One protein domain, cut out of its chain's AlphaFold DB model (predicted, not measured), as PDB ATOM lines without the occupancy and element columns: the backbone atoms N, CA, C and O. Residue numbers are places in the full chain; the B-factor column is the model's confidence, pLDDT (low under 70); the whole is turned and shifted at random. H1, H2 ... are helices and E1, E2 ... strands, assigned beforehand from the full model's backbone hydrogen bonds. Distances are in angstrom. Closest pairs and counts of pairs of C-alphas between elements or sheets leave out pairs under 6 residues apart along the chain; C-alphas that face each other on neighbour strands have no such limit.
ATOM      1  N   CYS A 128     -37.734 -45.375 -31.288       88.25
ATOM      2  CA  CYS A 128     -37.694 -45.254 -32.740       88.25
ATOM      3  C   CYS A 128     -38.787 -46.128 -33.395       88.25
ATOM      4  O   CYS A 128     -38.786 -47.347 -33.183       88.25
ATOM      5  N   PRO A 129     -39.668 -45.561 -34.245       86.69
ATOM      6  CA  PRO A 129     -40.739 -46.324 -34.889       86.69
ATOM      7  C   PRO A 129     -40.231 -47.305 -35.956       86.69
ATOM      8  O   PRO A 129     -40.953 -48.227 -36.326       86.69
ATOM      9  N   LEU A 130     -38.985 -47.145 -36.423       86.56
ATOM     10  CA  LEU A 130     -38.352 -48.076 -37.357       86.56
ATOM     11  C   LEU A 130     -37.696 -49.234 -36.606       86.56
ATOM     12  O   LEU A 130     -38.091 -50.380 -36.761       86.56
ATOM     13  N   CYS A 131     -36.672 -48.952 -35.801       86.44
ATOM     14  CA  CYS A 131     -35.789 -49.997 -35.278       86.44
ATOM     15  C   CYS A 131     -35.983 -50.315 -33.794       86.44
ATOM     16  O   CYS A 131     -35.185 -51.063 -33.245       86.44
ATOM     17  N   ALA A 132     -36.995 -49.745 -33.133       88.75
ATOM     18  CA  ALA A 132     -37.262 -49.927 -31.703       88.75
ATOM     19  C   ALA A 132     -36.226 -49.359 -30.727       88.75
ATOM     20  O   ALA A 132     -36.440 -49.479 -29.527       88.75
ATOM     21  N   ALA A 133     -35.126 -48.777 -31.203       88.88
ATOM     22  CA  ALA A 133     -34.096 -48.254 -30.317       88.88
ATOM     23  C   ALA A 133     -34.664 -47.136 -29.433       88.88
ATOM     24  O   ALA A 133     -35.402 -46.270 -29.917       88.88
ATOM     25  N   GLU A 134     -34.298 -47.149 -28.158       92.25
ATOM     26  CA  GLU A 134     -34.579 -46.058 -27.232       92.25
ATOM     27  C   GLU A 134     -33.619 -44.904 -27.514       92.25
ATOM     28  O   GLU A 134     -32.426 -45.106 -27.739       92.25
ATOM     29  N   ASN A 135     -34.155 -43.689 -27.569       88.19
ATOM     30  CA  ASN A 135     -33.388 -42.485 -27.843       88.19
ATOM     31  C   ASN A 135     -33.717 -41.413 -26.798       88.19
ATOM     32  O   ASN A 135     -34.875 -41.312 -26.379       88.19
ATOM     33  N   PRO A 136     -32.737 -40.574 -26.419       86.62
ATOM     34  CA  PRO A 136     -33.005 -39.372 -25.639       86.62
ATOM     35  C   PRO A 136     -34.099 -38.525 -26.300       86.62
ATOM     36  O   PRO A 136     -34.150 -38.437 -27.529       86.62
ATOM     37  N   ALA A 137     -34.942 -37.870 -25.499       79.88
ATOM     38  CA  ALA A 137     -36.049 -37.052 -26.006       79.88
ATOM     39  C   ALA A 137     -35.590 -35.991 -27.023       79.88
ATOM     40  O   ALA A 137     -36.237 -35.796 -28.049       79.88
ATOM     41  N   ALA A 138     -34.435 -35.374 -26.757       79.56
ATOM     42  CA  ALA A 138     -33.831 -34.326 -27.576       79.56
ATOM     43  C   ALA A 138     -32.826 -34.836 -28.626       79.56
ATOM     44  O   ALA A 138     -32.146 -34.031 -29.258       79.56
ATOM     45  N   ALA A 139     -32.670 -36.153 -28.814       82.19
ATOM     46  CA  ALA A 139     -31.777 -36.659 -29.858       82.19
ATOM     47  C   ALA A 139     -32.256 -36.147 -31.227       82.19
ATOM     48  O   ALA A 139     -33.440 -36.204 -31.482       82.19
ATOM     49  N   PRO A 140     -31.427 -35.681 -32.160       83.31
ATOM     50  CA  PRO A 140     -31.926 -35.299 -33.488       83.31
ATOM     51  C   PRO A 140     -32.112 -36.519 -34.417       83.31
ATOM     52  O   PRO A 140     -32.923 -36.515 -35.347       83.31
ATOM     53  N   GLN A 141     -31.400 -37.610 -34.124       88.75
ATOM     54  CA  GLN A 141     -31.304 -38.812 -34.947       88.75
ATOM     55  C   GLN A 141     -31.395 -40.076 -34.086       88.75
ATOM     56  O   GLN A 141     -31.016 -40.077 -32.917       88.75
ATOM     57  N   CYS A 142     -31.905 -41.160 -34.666       88.38
ATOM     58  CA  CYS A 142     -31.923 -42.467 -34.029       88.38
ATOM     59  C   CYS A 142     -30.517 -43.076 -33.983       88.38
ATOM     60  O   CYS A 142     -29.925 -43.308 -35.035       88.38
ATOM     61  N   ALA A 143     -30.028 -43.437 -32.798       86.88
ATOM     62  CA  ALA A 143     -28.724 -44.085 -32.636       86.88
ATOM     63  C   ALA A 143     -28.658 -45.490 -33.271       86.88
ATOM     64  O   ALA A 143     -27.592 -45.937 -33.681       86.88
ATOM     65  N   GLY A 144     -29.796 -46.189 -33.373       86.25
ATOM     66  CA  GLY A 144     -29.847 -47.555 -33.903       86.25
ATOM     67  C   GLY A 144     -29.879 -47.634 -35.430       86.25
ATOM     68  O   GLY A 144     -29.193 -48.459 -36.022       86.25
ATOM     69  N   CYS A 145     -30.688 -46.797 -36.086       84.44
ATOM     70  CA  CYS A 145     -30.856 -46.852 -37.543       84.44
ATOM     71  C   CYS A 145     -30.446 -45.574 -38.272       84.44
ATOM     72  O   CYS A 145     -30.515 -45.535 -39.496       84.44
ATOM     73  N   GLY A 146     -30.057 -44.513 -37.572       87.06
ATOM     74  CA  GLY A 146     -29.622 -43.270 -38.199       87.06
ATOM     75  C   GLY A 146     -30.736 -42.482 -38.900       87.06
ATOM     76  O   GLY A 146     -30.432 -41.605 -39.704       87.06
ATOM     77  N   ILE A 147     -32.019 -42.775 -38.658       87.50
ATOM     78  CA  ILE A 147     -33.095 -41.922 -39.182       87.50
ATOM     79  C   ILE A 147     -33.186 -40.633 -38.367       87.50
ATOM     80  O   ILE A 147     -33.152 -40.675 -37.137       87.50
ATOM     81  N   TRP A 148     -33.312 -39.500 -39.045       89.31
ATOM     82  CA  TRP A 148     -33.569 -38.218 -38.400       89.31
ATOM     83  C   TRP A 148     -35.036 -38.128 -38.013       89.31
ATOM     84  O   TRP A 148     -35.909 -38.460 -38.810       89.31
ATOM     85  N   PHE A 149     -35.320 -37.721 -36.784       85.19
ATOM     86  CA  PHE A 149     -36.703 -37.638 -36.312       85.19
ATOM     87  C   PHE A 149     -37.410 -36.372 -36.802       85.19
ATOM     88  O   PHE A 149     -38.630 -36.364 -36.933       85.19
ATOM     89  N   GLU A 150     -36.630 -35.345 -37.126       82.94
ATOM     90  CA  GLU A 150     -37.084 -34.044 -37.607       82.94
ATOM     91  C   GLU A 150     -36.447 -33.723 -38.967       82.94
ATOM     92  O   GLU A 150     -35.709 -34.529 -39.545       82.94
ATOM     93  N   HIS A 151     -36.766 -32.547 -39.505       77.88
ATOM     94  CA  HIS A 151     -36.171 -32.051 -40.739       77.88
ATOM     95  C   HIS A 151     -34.668 -31.799 -40.580       77.88
ATOM     96  O   HIS A 151     -34.173 -31.465 -39.505       77.88
ATOM     97  N   LEU A 152     -33.931 -31.946 -41.681       72.69
ATOM     98  CA  LEU A 152     -32.505 -31.645 -41.700       72.69
ATOM     99  C   LEU A 152     -32.297 -30.128 -41.664       72.69
ATOM    100  O   LEU A 152     -32.601 -29.442 -42.636       72.69
ATOM    101  N   CYS A 153     -31.724 -29.623 -40.572       64.50
ATOM    102  CA  CYS A 153     -31.306 -28.220 -40.461       64.50
ATOM    103  C   CYS A 153     -29.963 -27.939 -41.158       64.50
ATOM    104  O   CYS A 153     -29.601 -26.784 -41.353       64.50
ATOM    105  N   ALA A 154     -29.220 -28.985 -41.533       70.44
ATOM    106  CA  ALA A 154     -27.945 -28.888 -42.238       70.44
ATOM    107  C   ALA A 154     -27.819 -30.003 -43.291       70.44
ATOM    108  O   ALA A 154     -28.391 -31.080 -43.089       70.44
ATOM    109  N   PRO A 155     -27.062 -29.790 -44.385       75.50
ATOM    110  CA  PRO A 155     -26.822 -30.821 -45.390       75.50
ATOM    111  C   PRO A 155     -26.199 -32.075 -44.772       75.50
ATOM    112  O   PRO A 155     -25.250 -31.975 -43.996       75.50
ATOM    113  N   GLN A 156     -26.706 -33.253 -45.132       80.31
ATOM    114  CA  GLN A 156     -26.172 -34.538 -44.664       80.31
ATOM    115  C   GLN A 156     -25.772 -35.429 -45.833       80.31
ATOM    116  O   GLN A 156     -26.447 -35.446 -46.861       80.31
ATOM    117  N   ALA A 157     -24.701 -36.205 -45.675       84.94
ATOM    118  CA  ALA A 157     -24.311 -37.193 -46.673       84.94
ATOM    119  C   ALA A 157     -25.305 -38.362 -46.685       84.94
ATOM    120  O   ALA A 157     -25.648 -38.936 -45.649       84.94
ATOM    121  N   CYS A 158     -25.768 -38.735 -47.873       83.69
ATOM    122  CA  CYS A 158     -26.609 -39.907 -48.044       83.69
ATOM    123  C   CYS A 158     -25.800 -41.187 -47.760       83.69
ATOM    124  O   CYS A 158     -24.807 -41.424 -48.443       83.69
ATOM    125  N   PRO A 159     -26.246 -42.090 -46.868       80.62
ATOM    126  CA  PRO A 159     -25.526 -43.329 -46.569       80.62
ATOM    127  C   PRO A 159     -25.510 -44.324 -47.740       80.62
ATOM    128  O   PRO A 159     -24.839 -45.347 -47.668       80.62
ATOM    129  N   ARG A 160     -26.284 -44.066 -48.803       81.00
ATOM    130  CA  ARG A 160     -26.333 -44.907 -50.005       81.00
ATOM    131  C   ARG A 160     -25.398 -44.426 -51.114       81.00
ATOM    132  O   ARG A 160     -24.818 -45.254 -51.800       81.00
ATOM    133  N   CYS A 161     -25.336 -43.119 -51.360       86.69
ATOM    134  CA  CYS A 161     -24.641 -42.561 -52.527       86.69
ATOM    135  C   CYS A 161     -23.698 -41.402 -52.191       86.69
ATOM    136  O   CYS A 161     -23.210 -40.748 -53.107       86.69
ATOM    137  N   GLU A 162     -23.516 -41.107 -50.902       87.50
ATOM    138  CA  GLU A 162     -22.609 -40.097 -50.337       87.50
ATOM    139  C   GLU A 162     -22.907 -38.642 -50.722       87.50
ATOM    140  O   GLU A 162     -22.313 -37.715 -50.177       87.50
ATOM    141  N   ARG A 163     -23.891 -38.403 -51.595       85.38
ATOM    142  CA  ARG A 163     -24.307 -37.052 -51.983       85.38
ATOM    143  C   ARG A 163     -24.923 -36.302 -50.811       85.38
ATOM    144  O   ARG A 163     -25.699 -36.874 -50.042       85.38
ATOM    145  N   SER A 164     -24.647 -35.005 -50.750       85.81
ATOM    146  CA  SER A 164     -25.275 -34.084 -49.806       85.81
ATOM    147  C   SER A 164     -26.780 -33.973 -50.060       85.81
ATOM    148  O   SER A 164     -27.220 -33.742 -51.186       85.81
ATOM    149  N   VAL A 165     -27.571 -34.133 -49.003       82.44
ATOM    150  CA  VAL A 165     -29.032 -34.033 -48.993       82.44
ATOM    151  C   VAL A 165     -29.435 -32.799 -48.202       82.44
ATOM    152  O   VAL A 165     -29.121 -32.684 -47.018       82.44
ATOM    153  N   SER A 166     -30.130 -31.886 -48.874       75.25
ATOM    154  CA  SER A 166     -30.662 -30.644 -48.304       75.25
ATOM    155  C   SER A 166     -32.013 -30.869 -47.596       75.25
ATOM    156  O   SER A 166     -32.531 -31.987 -47.571       75.25
ATOM    157  N   ALA A 167     -32.598 -29.794 -47.047       65.75
ATOM    158  CA  ALA A 167     -33.707 -29.725 -46.074       65.75
ATOM    159  C   ALA A 167     -34.982 -30.590 -46.292       65.75
ATOM    160  O   ALA A 167     -35.820 -30.684 -45.398       65.75
ATOM    161  N   GLY A 168     -35.143 -31.286 -47.418       68.56
ATOM    162  CA  GLY A 168     -36.260 -32.208 -47.660       68.56
ATOM    163  C   GLY A 168     -36.073 -33.612 -47.079       68.56
ATOM    164  O   GLY A 168     -37.040 -34.362 -46.971       68.56
ATOM    165  N   GLY A 169     -34.847 -34.001 -46.712       77.31
ATOM    166  CA  GLY A 169     -34.579 -35.342 -46.188       77.31
ATOM    167  C   GLY A 169     -34.739 -36.474 -47.209       77.31
ATOM    168  O   GLY A 169     -34.660 -37.634 -46.824       77.31
ATOM    169  N   THR A 170     -34.927 -36.158 -48.492       83.69
ATOM    170  CA  THR A 170     -34.979 -37.124 -49.597       83.69
ATOM    171  C   THR A 170     -33.759 -36.931 -50.483       83.69
ATOM    172  O   THR A 170     -33.496 -35.833 -50.969       83.69
ATOM    173  N   CYS A 171     -33.000 -37.999 -50.702       85.19
ATOM    174  CA  CYS A 171     -31.867 -37.993 -51.616       85.19
ATOM    175  C   CYS A 171     -32.317 -38.246 -53.062       85.19
ATOM    176  O   CYS A 171     -33.262 -38.995 -53.298       85.19
ATOM    177  N   VAL A 172     -31.553 -37.743 -54.036       84.31
ATOM    178  CA  VAL A 172     -31.745 -38.003 -55.478       84.31
ATOM    179  C   VAL A 172     -31.679 -39.501 -55.819       84.31
ATOM    180  O   VAL A 172     -32.300 -39.948 -56.773       84.31
ATOM    181  N   CYS A 173     -30.983 -40.315 -55.017       81.31
ATOM    182  CA  CYS A 173     -30.982 -41.776 -55.174       81.31
ATOM    183  C   CYS A 173     -32.223 -42.473 -54.573       81.31
ATOM    184  O   CYS A 173     -32.219 -43.692 -54.402       81.31
ATOM    185  N   GLY A 174     -33.227 -41.709 -54.136       82.38
ATOM    186  CA  GLY A 174     -34.453 -42.209 -53.515       82.38
ATOM    187  C   GLY A 174     -34.320 -42.643 -52.052       82.38
ATOM    188  O   GLY A 174     -35.214 -43.313 -51.549       82.38
ATOM    189  N   ALA A 175     -33.217 -42.321 -51.365       84.69
ATOM    190  CA  ALA A 175     -33.069 -42.600 -49.931       84.69
ATOM    191  C   ALA A 175     -33.830 -41.565 -49.084       84.69
ATOM    192  O   ALA A 175     -33.727 -40.367 -49.349       84.69
ATOM    193  N   LEU A 176     -34.545 -42.018 -48.051       88.81
ATOM    194  CA  LEU A 176     -35.360 -41.173 -47.168       88.81
ATOM    195  C   LEU A 176     -34.691 -41.052 -45.792       88.81
ATOM    196  O   LEU A 176     -34.736 -41.962 -44.973       88.81
ATOM    197  N   LEU A 177     -34.023 -39.937 -45.532       87.12
ATOM    198  CA  LEU A 177     -33.170 -39.750 -44.355       87.12
ATOM    199  C   LEU A 177     -33.924 -39.269 -43.114       87.12
ATOM    200  O   LEU A 177     -33.409 -39.403 -42.004       87.12
ATOM    201  N   THR A 178     -35.128 -38.727 -43.289       88.62
ATOM    202  CA  THR A 178     -35.944 -38.193 -42.194       88.62
ATOM    203  C   THR A 178     -37.225 -39.000 -42.026       88.62
ATOM    204  O   THR A 178     -37.786 -39.534 -42.986       88.62
ATOM    205  N   LEU A 179     -37.704 -39.082 -40.790       86.75
ATOM    206  CA  LEU A 179     -38.954 -39.733 -40.436       86.75
ATOM    207  C   LEU A 179     -40.158 -39.037 -41.092       86.75
ATOM    208  O   LEU A 179     -40.965 -39.759 -41.672       86.75
ATOM    209  N   PRO A 180     -40.271 -37.691 -41.121       84.81
ATOM    210  CA  PRO A 180     -41.333 -37.022 -41.870       84.81
ATOM    211  C   PRO A 180     -41.345 -37.380 -43.361       84.81
ATOM    212  O   PRO A 180     -42.407 -37.675 -43.905       84.81
ATOM    213  N   ALA A 181     -40.179 -37.404 -44.023       84.94
ATOM    214  CA  ALA A 181     -40.100 -37.795 -45.431       84.94
ATOM    215  C   ALA A 181     -40.530 -39.250 -45.620       84.94
ATOM    216  O   ALA A 181     -41.315 -39.548 -46.511       84.94
ATOM    217  N   LEU A 182     -40.076 -40.148 -44.746       86.19
ATOM    218  CA  LEU A 182     -40.455 -41.552 -44.806       86.19
ATOM    219  C   LEU A 182     -41.961 -41.759 -44.601       86.19
ATOM    220  O   LEU A 182     -42.572 -42.487 -45.374       86.19
ATOM    221  N   LEU A 183     -42.572 -41.100 -43.615       84.94
ATOM    222  CA  LEU A 183     -44.000 -41.237 -43.314       84.94
ATOM    223  C   LEU A 183     -44.898 -40.786 -44.470       84.94
ATOM    224  O   LEU A 183     -45.928 -41.410 -44.696       84.94
ATOM    225  N   ARG A 184     -44.482 -39.782 -45.255       81.44
ATOM    226  CA  ARG A 184     -45.199 -39.368 -46.478       81.44
ATOM    227  C   ARG A 184     -45.268 -40.466 -47.544       81.44
ATOM    228  O   ARG A 184     -46.177 -40.444 -48.360       81.44
ATOM    229  N   TYR A 185     -44.322 -41.406 -47.539       75.44
ATOM    230  CA  TYR A 185     -44.242 -42.516 -48.497       75.44
ATOM    231  C   TYR A 185     -44.750 -43.850 -47.937       75.44
ATOM    232  O   TYR A 185     -44.763 -44.850 -48.655       75.44
ATOM    233  N   VAL A 186     -45.145 -43.906 -46.663       76.19
ATOM    234  CA  VAL A 186     -45.654 -45.133 -46.035       76.19
ATOM    235  C   VAL A 186     -47.124 -45.299 -46.401       76.19
ATOM    236  O   VAL A 186     -48.035 -45.092 -45.609       76.19
ATOM    237  N   GLU A 187     -47.345 -45.684 -47.652       75.56
ATOM    238  CA  GLU A 187     -48.642 -46.127 -48.143       75.56
ATOM    239  C   GLU A 187     -48.986 -47.536 -47.614       75.56
ATOM    240  O   GLU A 187     -48.096 -48.297 -47.207       75.56
ATOM    241  N   PRO A 188     -50.266 -47.958 -47.676       73.56
ATOM    242  CA  PRO A 188     -50.679 -49.316 -47.306       73.56
ATOM    243  C   PRO A 188     -49.911 -50.425 -48.045       73.56
ATOM    244  O   PRO A 188     -49.774 -51.543 -47.534       73.56
ATOM    245  N   SER A 189     -49.400 -50.104 -49.237       78.94
ATOM    246  CA  SER A 189     -48.613 -50.970 -50.111       78.94
ATOM    247  C   SER A 189     -47.221 -51.290 -49.554       78.94
ATOM    248  O   SER A 189     -46.702 -52.369 -49.838       78.94
ATOM    249  N   VAL A 190     -46.626 -50.430 -48.719       86.75
ATOM    250  CA  VAL A 190     -45.273 -50.630 -48.176       86.75
ATOM    251  C   VAL A 190     -45.275 -51.765 -47.152       86.75
ATOM    252  O   VAL A 190     -46.022 -51.745 -46.178       86.75
ATOM    253  N   ARG A 191     -44.427 -52.777 -47.334       86.12
ATOM    254  CA  ARG A 191     -44.308 -53.940 -46.433       86.12
ATOM    255  C   ARG A 191     -43.049 -53.903 -45.585       86.12
ATOM    256  O   ARG A 191     -43.092 -54.297 -44.420       86.12
ATOM    257  N   CYS A 192     -41.946 -53.406 -46.127       89.19
ATOM    258  CA  CYS A 192     -40.708 -53.241 -45.377       89.19
ATOM    259  C   CYS A 192     -39.916 -52.018 -45.843       89.19
ATOM    260  O   CYS A 192     -40.146 -51.476 -46.921       89.19
ATOM    261  N   VAL A 193     -38.986 -51.582 -44.998       90.25
ATOM    262  CA  VAL A 193     -38.096 -50.443 -45.226       90.25
ATOM    263  C   VAL A 193     -36.662 -50.885 -44.956       90.25
ATOM    264  O   VAL A 193     -36.396 -51.575 -43.972       90.25
ATOM    265  N   CYS A 194     -35.715 -50.497 -45.807       88.81
ATOM    266  CA  CYS A 194     -34.309 -50.816 -45.571       88.81
ATOM    267  C   CYS A 194     -33.764 -50.078 -44.338       88.81
ATOM    268  O   CYS A 194     -33.882 -48.864 -44.230       88.81
ATOM    269  N   SER A 195     -33.077 -50.784 -43.440       86.56
ATOM    270  CA  SER A 195     -32.436 -50.201 -42.252       86.56
ATOM    271  C   SER A 195     -31.273 -49.253 -42.555       86.56
ATOM    272  O   SER A 195     -30.949 -48.440 -41.698       86.56
ATOM    273  N   LEU A 196     -30.672 -49.306 -43.749       85.12
ATOM    274  CA  LEU A 196     -29.560 -48.440 -44.159       85.12
ATOM    275  C   LEU A 196     -30.057 -47.277 -45.020       85.12
ATOM    276  O   LEU A 196     -30.128 -46.146 -44.540       85.12
ATOM    277  N   CYS A 197     -30.476 -47.559 -46.257       83.81
ATOM    278  CA  CYS A 197     -30.888 -46.536 -47.221       83.81
ATOM    279  C   CYS A 197     -32.323 -46.024 -47.024       83.81
ATOM    280  O   CYS A 197     -32.730 -45.096 -47.721       83.81
ATOM    281  N   LYS A 198     -33.092 -46.621 -46.099       88.44
ATOM    282  CA  LYS A 198     -34.470 -46.224 -45.760       88.44
ATOM    283  C   LYS A 198     -35.448 -46.246 -46.934       88.44
ATOM    284  O   LYS A 198     -36.483 -45.592 -46.884       88.44
ATOM    285  N   GLN A 199     -35.145 -47.014 -47.978       86.38
ATOM    286  CA  GLN A 199     -36.080 -47.192 -49.080       86.38
ATOM    287  C   GLN A 199     -37.262 -48.075 -48.670       86.38
ATOM    288  O   GLN A 199     -37.033 -49.126 -48.056       86.38
ATOM    289  N   PRO A 200     -38.502 -47.667 -48.993       88.38
ATOM    290  CA  PRO A 200     -39.686 -48.489 -48.815       88.38
ATOM    291  C   PRO A 200     -39.825 -49.506 -49.954       88.38
ATOM    292  O   PRO A 200     -39.523 -49.213 -51.107       88.38
ATOM    293  N   TYR A 201     -40.329 -50.696 -49.634       86.44
ATOM    294  CA  TYR A 201     -40.604 -51.756 -50.601       86.44
ATOM    295  C   TYR A 201     -41.981 -52.354 -50.358       86.44
ATOM    296  O   TYR A 201     -42.386 -52.586 -49.215       86.44
ATOM    297  N   ALA A 202     -42.683 -52.662 -51.447       88.19
ATOM    298  CA  ALA A 202     -43.998 -53.295 -51.403       88.19
ATOM    299  C   ALA A 202     -43.948 -54.815 -51.163       88.19
ATOM    300  O   ALA A 202     -44.966 -55.442 -50.883       88.19
ATOM    301  N   VAL A 203     -42.763 -55.421 -51.253       87.44
ATOM    302  CA  VAL A 203     -42.552 -56.857 -51.047       87.44
ATOM    303  C   VAL A 203     -41.650 -57.042 -49.839       87.44
ATOM    304  O   VAL A 203     -40.592 -56.424 -49.766       87.44
ATOM    305  N   ALA A 204     -42.057 -57.897 -48.902       86.50
ATOM    306  CA  ALA A 204     -41.224 -58.248 -47.761       86.50
ATOM    307  C   ALA A 204     -39.974 -59.006 -48.233       86.50
ATOM    308  O   ALA A 204     -40.067 -60.029 -48.908       86.50
ATOM    309  N   GLN A 205     -38.802 -58.499 -47.867       87.12
ATOM    310  CA  GLN A 205     -37.502 -59.092 -48.178       87.12
ATOM    311  C   GLN A 205     -36.655 -59.116 -46.908       87.12
ATOM    312  O   GLN A 205     -36.889 -58.316 -46.007       87.12
ATOM    313  N   GLN A 206     -35.672 -60.014 -46.824       87.88
ATOM    314  CA  GLN A 206     -34.737 -60.044 -45.689       87.88
ATOM    315  C   GLN A 206     -33.576 -59.053 -45.857       87.88
ATOM    316  O   GLN A 206     -33.086 -58.497 -44.873       87.88
ATOM    317  N   LYS A 207     -33.154 -58.809 -47.104       91.56
ATOM    318  CA  LYS A 207     -32.080 -57.880 -47.466       91.56
ATOM    319  C   LYS A 207     -32.563 -56.887 -48.512       91.56
ATOM    320  O   LYS A 207     -33.389 -57.224 -49.351       91.56
ATOM    321  N   CYS A 208     -32.020 -55.681 -48.452       87.88
ATOM    322  CA  CYS A 208     -32.264 -54.635 -49.425       87.88
ATOM    323  C   CYS A 208     -31.578 -54.992 -50.753       87.88
ATOM    324  O   CYS A 208     -30.367 -55.228 -50.742       87.88
ATOM    325  N   PRO A 209     -32.298 -54.994 -51.886       85.06
ATOM    326  CA  PRO A 209     -31.709 -55.301 -53.189       85.06
ATOM    327  C   PRO A 209     -30.716 -54.223 -53.640       85.06
ATOM    328  O   PRO A 209     -29.796 -54.505 -54.396       85.06
ATOM    329  N   ASP A 210     -30.872 -53.001 -53.131       84.19
ATOM    330  CA  ASP A 210     -30.078 -51.845 -53.530       84.19
ATOM    331  C   ASP A 210     -28.773 -51.668 -52.742       84.19
ATOM    332  O   ASP A 210     -27.810 -51.121 -53.271       84.19
ATOM    333  N   CYS A 211     -28.736 -52.065 -51.466       84.50
ATOM    334  CA  CYS A 211     -27.560 -51.849 -50.606       84.50
ATOM    335  C   CYS A 211     -27.176 -53.046 -49.728       84.50
ATOM    336  O   CYS A 211     -26.260 -52.943 -48.918       84.50
ATOM    337  N   GLY A 212     -27.891 -54.171 -49.818       86.94
ATOM    338  CA  GLY A 212     -27.625 -55.376 -49.025       86.94
ATOM    339  C   GLY A 212     -27.962 -55.271 -47.530       86.94
ATOM    340  O   GLY A 212     -27.875 -56.274 -46.822       86.94
ATOM    341  N   GLY A 213     -28.369 -54.092 -47.046       86.19
ATOM    342  CA  GLY A 213     -28.740 -53.855 -45.651       86.19
ATOM    343  C   GLY A 213     -29.965 -54.650 -45.201       86.19
ATOM    344  O   GLY A 213     -30.811 -55.025 -46.014       86.19
ATOM    345  N   GLY A 214     -30.089 -54.878 -43.893       87.94
ATOM    346  CA  GLY A 214     -31.247 -55.567 -43.320       87.94
ATOM    347  C   GLY A 214     -32.550 -54.796 -43.543       87.94
ATOM    348  O   GLY A 214     -32.550 -53.563 -43.606       87.94
ATOM    349  N   MET A 215     -33.663 -55.515 -43.648       88.25
ATOM    350  CA  MET A 215     -34.992 -54.931 -43.832       88.25
ATOM    351  C   MET A 215     -35.775 -54.903 -42.518       88.25
ATOM    352  O   MET A 215     -35.704 -55.827 -41.714       88.25
ATOM    353  N   ILE A 216     -36.548 -53.840 -42.320       89.12
ATOM    354  CA  ILE A 216     -37.409 -53.614 -41.160       89.12
ATOM    355  C   ILE A 216     -38.864 -53.688 -41.628       89.12
ATOM    356  O   ILE A 216     -39.212 -53.083 -42.640       89.12
ATOM    357  N   GLY A 217     -39.727 -54.407 -40.908       88.25
ATOM    358  CA  GLY A 217     -41.161 -54.454 -41.216       88.25
ATOM    359  C   GLY A 217     -41.832 -53.083 -41.071       88.25
ATOM    360  O   GLY A 217     -41.598 -52.371 -40.095       88.25
ATOM    361  N   ALA A 218     -42.688 -52.715 -42.024       87.12
ATOM    362  CA  ALA A 218     -43.328 -51.397 -42.056       87.12
ATOM    363  C   ALA A 218     -44.506 -51.251 -41.073       87.12
ATOM    364  O   ALA A 218     -45.003 -50.149 -40.882       87.12
ATOM    365  N   GLU A 219     -44.954 -52.329 -40.427       86.38
ATOM    366  CA  GLU A 219     -46.162 -52.329 -39.584       86.38
ATOM    367  C   GLU A 219     -46.082 -51.345 -38.410       86.38
ATOM    368  O   GLU A 219     -47.024 -50.599 -38.153       86.38
ATOM    369  N   ARG A 220     -44.926 -51.253 -37.745       83.94
ATOM    370  CA  ARG A 220     -44.717 -50.274 -36.664       83.94
ATOM    371  C   ARG A 220     -44.741 -48.840 -37.165       83.94
ATOM    372  O   ARG A 220     -45.251 -47.953 -36.489       83.94
ATOM    373  N   LEU A 221     -44.193 -48.628 -38.352       86.31
ATOM    374  CA  LEU A 221     -44.140 -47.323 -38.984       86.31
ATOM    375  C   LEU A 221     -45.532 -46.866 -39.431       86.31
ATOM    376  O   LEU A 221     -45.868 -45.702 -39.256       86.31
ATOM    377  N   LYS A 222     -46.364 -47.792 -39.921       85.56
ATOM    378  CA  LYS A 222     -47.782 -47.549 -40.219       85.56
ATOM    379  C   LYS A 222     -48.591 -47.253 -38.963       85.56
ATOM    380  O   LYS A 222     -49.355 -46.300 -38.960       85.56
ATOM    381  N   ALA A 223     -48.406 -48.034 -37.897       85.88
ATOM    382  CA  ALA A 223     -49.070 -47.782 -36.618       85.88
ATOM    383  C   ALA A 223     -48.702 -46.397 -36.063       85.88
ATOM    384  O   ALA A 223     -49.568 -45.666 -35.593       85.88
ATOM    385  N   TYR A 224     -47.430 -46.010 -36.189       86.31
ATOM    386  CA  TYR A 224     -46.972 -44.672 -35.837       86.31
ATOM    387  C   TYR A 224     -47.607 -43.593 -36.727       86.31
ATOM    388  O   TYR A 224     -48.146 -42.626 -36.202       86.31
ATOM    389  N   ALA A 225     -47.622 -43.776 -38.052       83.75
ATOM    390  CA  ALA A 225     -48.277 -42.850 -38.983       83.75
ATOM    391  C   ALA A 225     -49.765 -42.650 -38.651       83.75
ATOM    392  O   ALA A 225     -50.239 -41.522 -38.615       83.75
ATOM    393  N   ALA A 226     -50.477 -43.738 -38.346       83.06
ATOM    394  CA  ALA A 226     -51.886 -43.707 -37.965       83.06
ATOM    395  C   ALA A 226     -52.130 -43.009 -36.619       83.06
ATOM    396  O   ALA A 226     -53.193 -42.439 -36.427       83.06
ATOM    397  N   SER A 227     -51.164 -43.031 -35.692       82.81
ATOM    398  CA  SER A 227     -51.277 -42.317 -34.410       82.81
ATOM    399  C   SER A 227     -51.091 -40.798 -34.519       82.81
ATOM    400  O   SER A 227     -51.369 -40.086 -33.558       82.81
ATOM    401  N   LEU A 228     -50.593 -40.314 -35.662       77.06
ATOM    402  CA  LEU A 228     -50.369 -38.892 -35.939       77.06
ATOM    403  C   LEU A 228     -51.496 -38.243 -36.762       77.06
ATOM    404  O   LEU A 228     -51.466 -37.025 -36.937       77.06
ATOM    405  N   ALA A 229     -52.419 -39.044 -37.302       67.69
ATOM    406  CA  ALA A 229     -53.561 -38.612 -38.113       67.69
ATOM    407  C   ALA A 229     -54.807 -38.408 -37.243       67.69
ATOM    408  O   ALA A 229     -55.558 -37.450 -37.532       67.69
TER     409      ALA A 229
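What this domain is: This is residues 128 to 229 of the 229 residues of the protein "DZANK-type domain-containing protein" of Elusimicrobia bacterium RBG_16_66_12 (UniProt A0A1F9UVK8). This is a rounded body with little regular structure, wound mostly from loops: a long looped stretch, residues 128 to 178, then short helix H1, a hairpin of antiparallel strands E1 and E2, and helix H2. These two named helices and two named strands hold only 21 of the 102 printed residues, class mixed. The whole is compact, radius of gyration of the C-alphas 12.6 A, spans 32 by 30 by 22 A.

How they stand to each other: Look first at H1, residues 179 to 184, and H2, residues 219 to 227: they only just touch, with 3 pairs of C-alphas within 8 A, the closest Leu 183 and Ala 225, 6.3 A. Their lines are about perpendicular, 83 degrees. In both, every O i to N i+4 pair is within hydrogen-bond range. In the hairpin of E1, residues 192 to 194, and E2, residues 215 to 217, find N 193 and O 216 within hydrogen-bond range, 2.8 A.

Where its parts are: Find C-alpha 179 at (-38.954, -39.733, -40.436), where H1 begins its 8.7 A. E1 spans 6.8 A, E2 6.7 A. H2, 12.4 A, ends at C-alpha 227, (-51.277, -42.317, -34.410).

The domain as a whole: The C-alphas farthest apart, Ala 138 and Val 203, are 33.7 A apart. The printed part has no cut; E1 to E2 is a long link. Look for pLDDT under 70 at residues 153, 167 to 168 and 229.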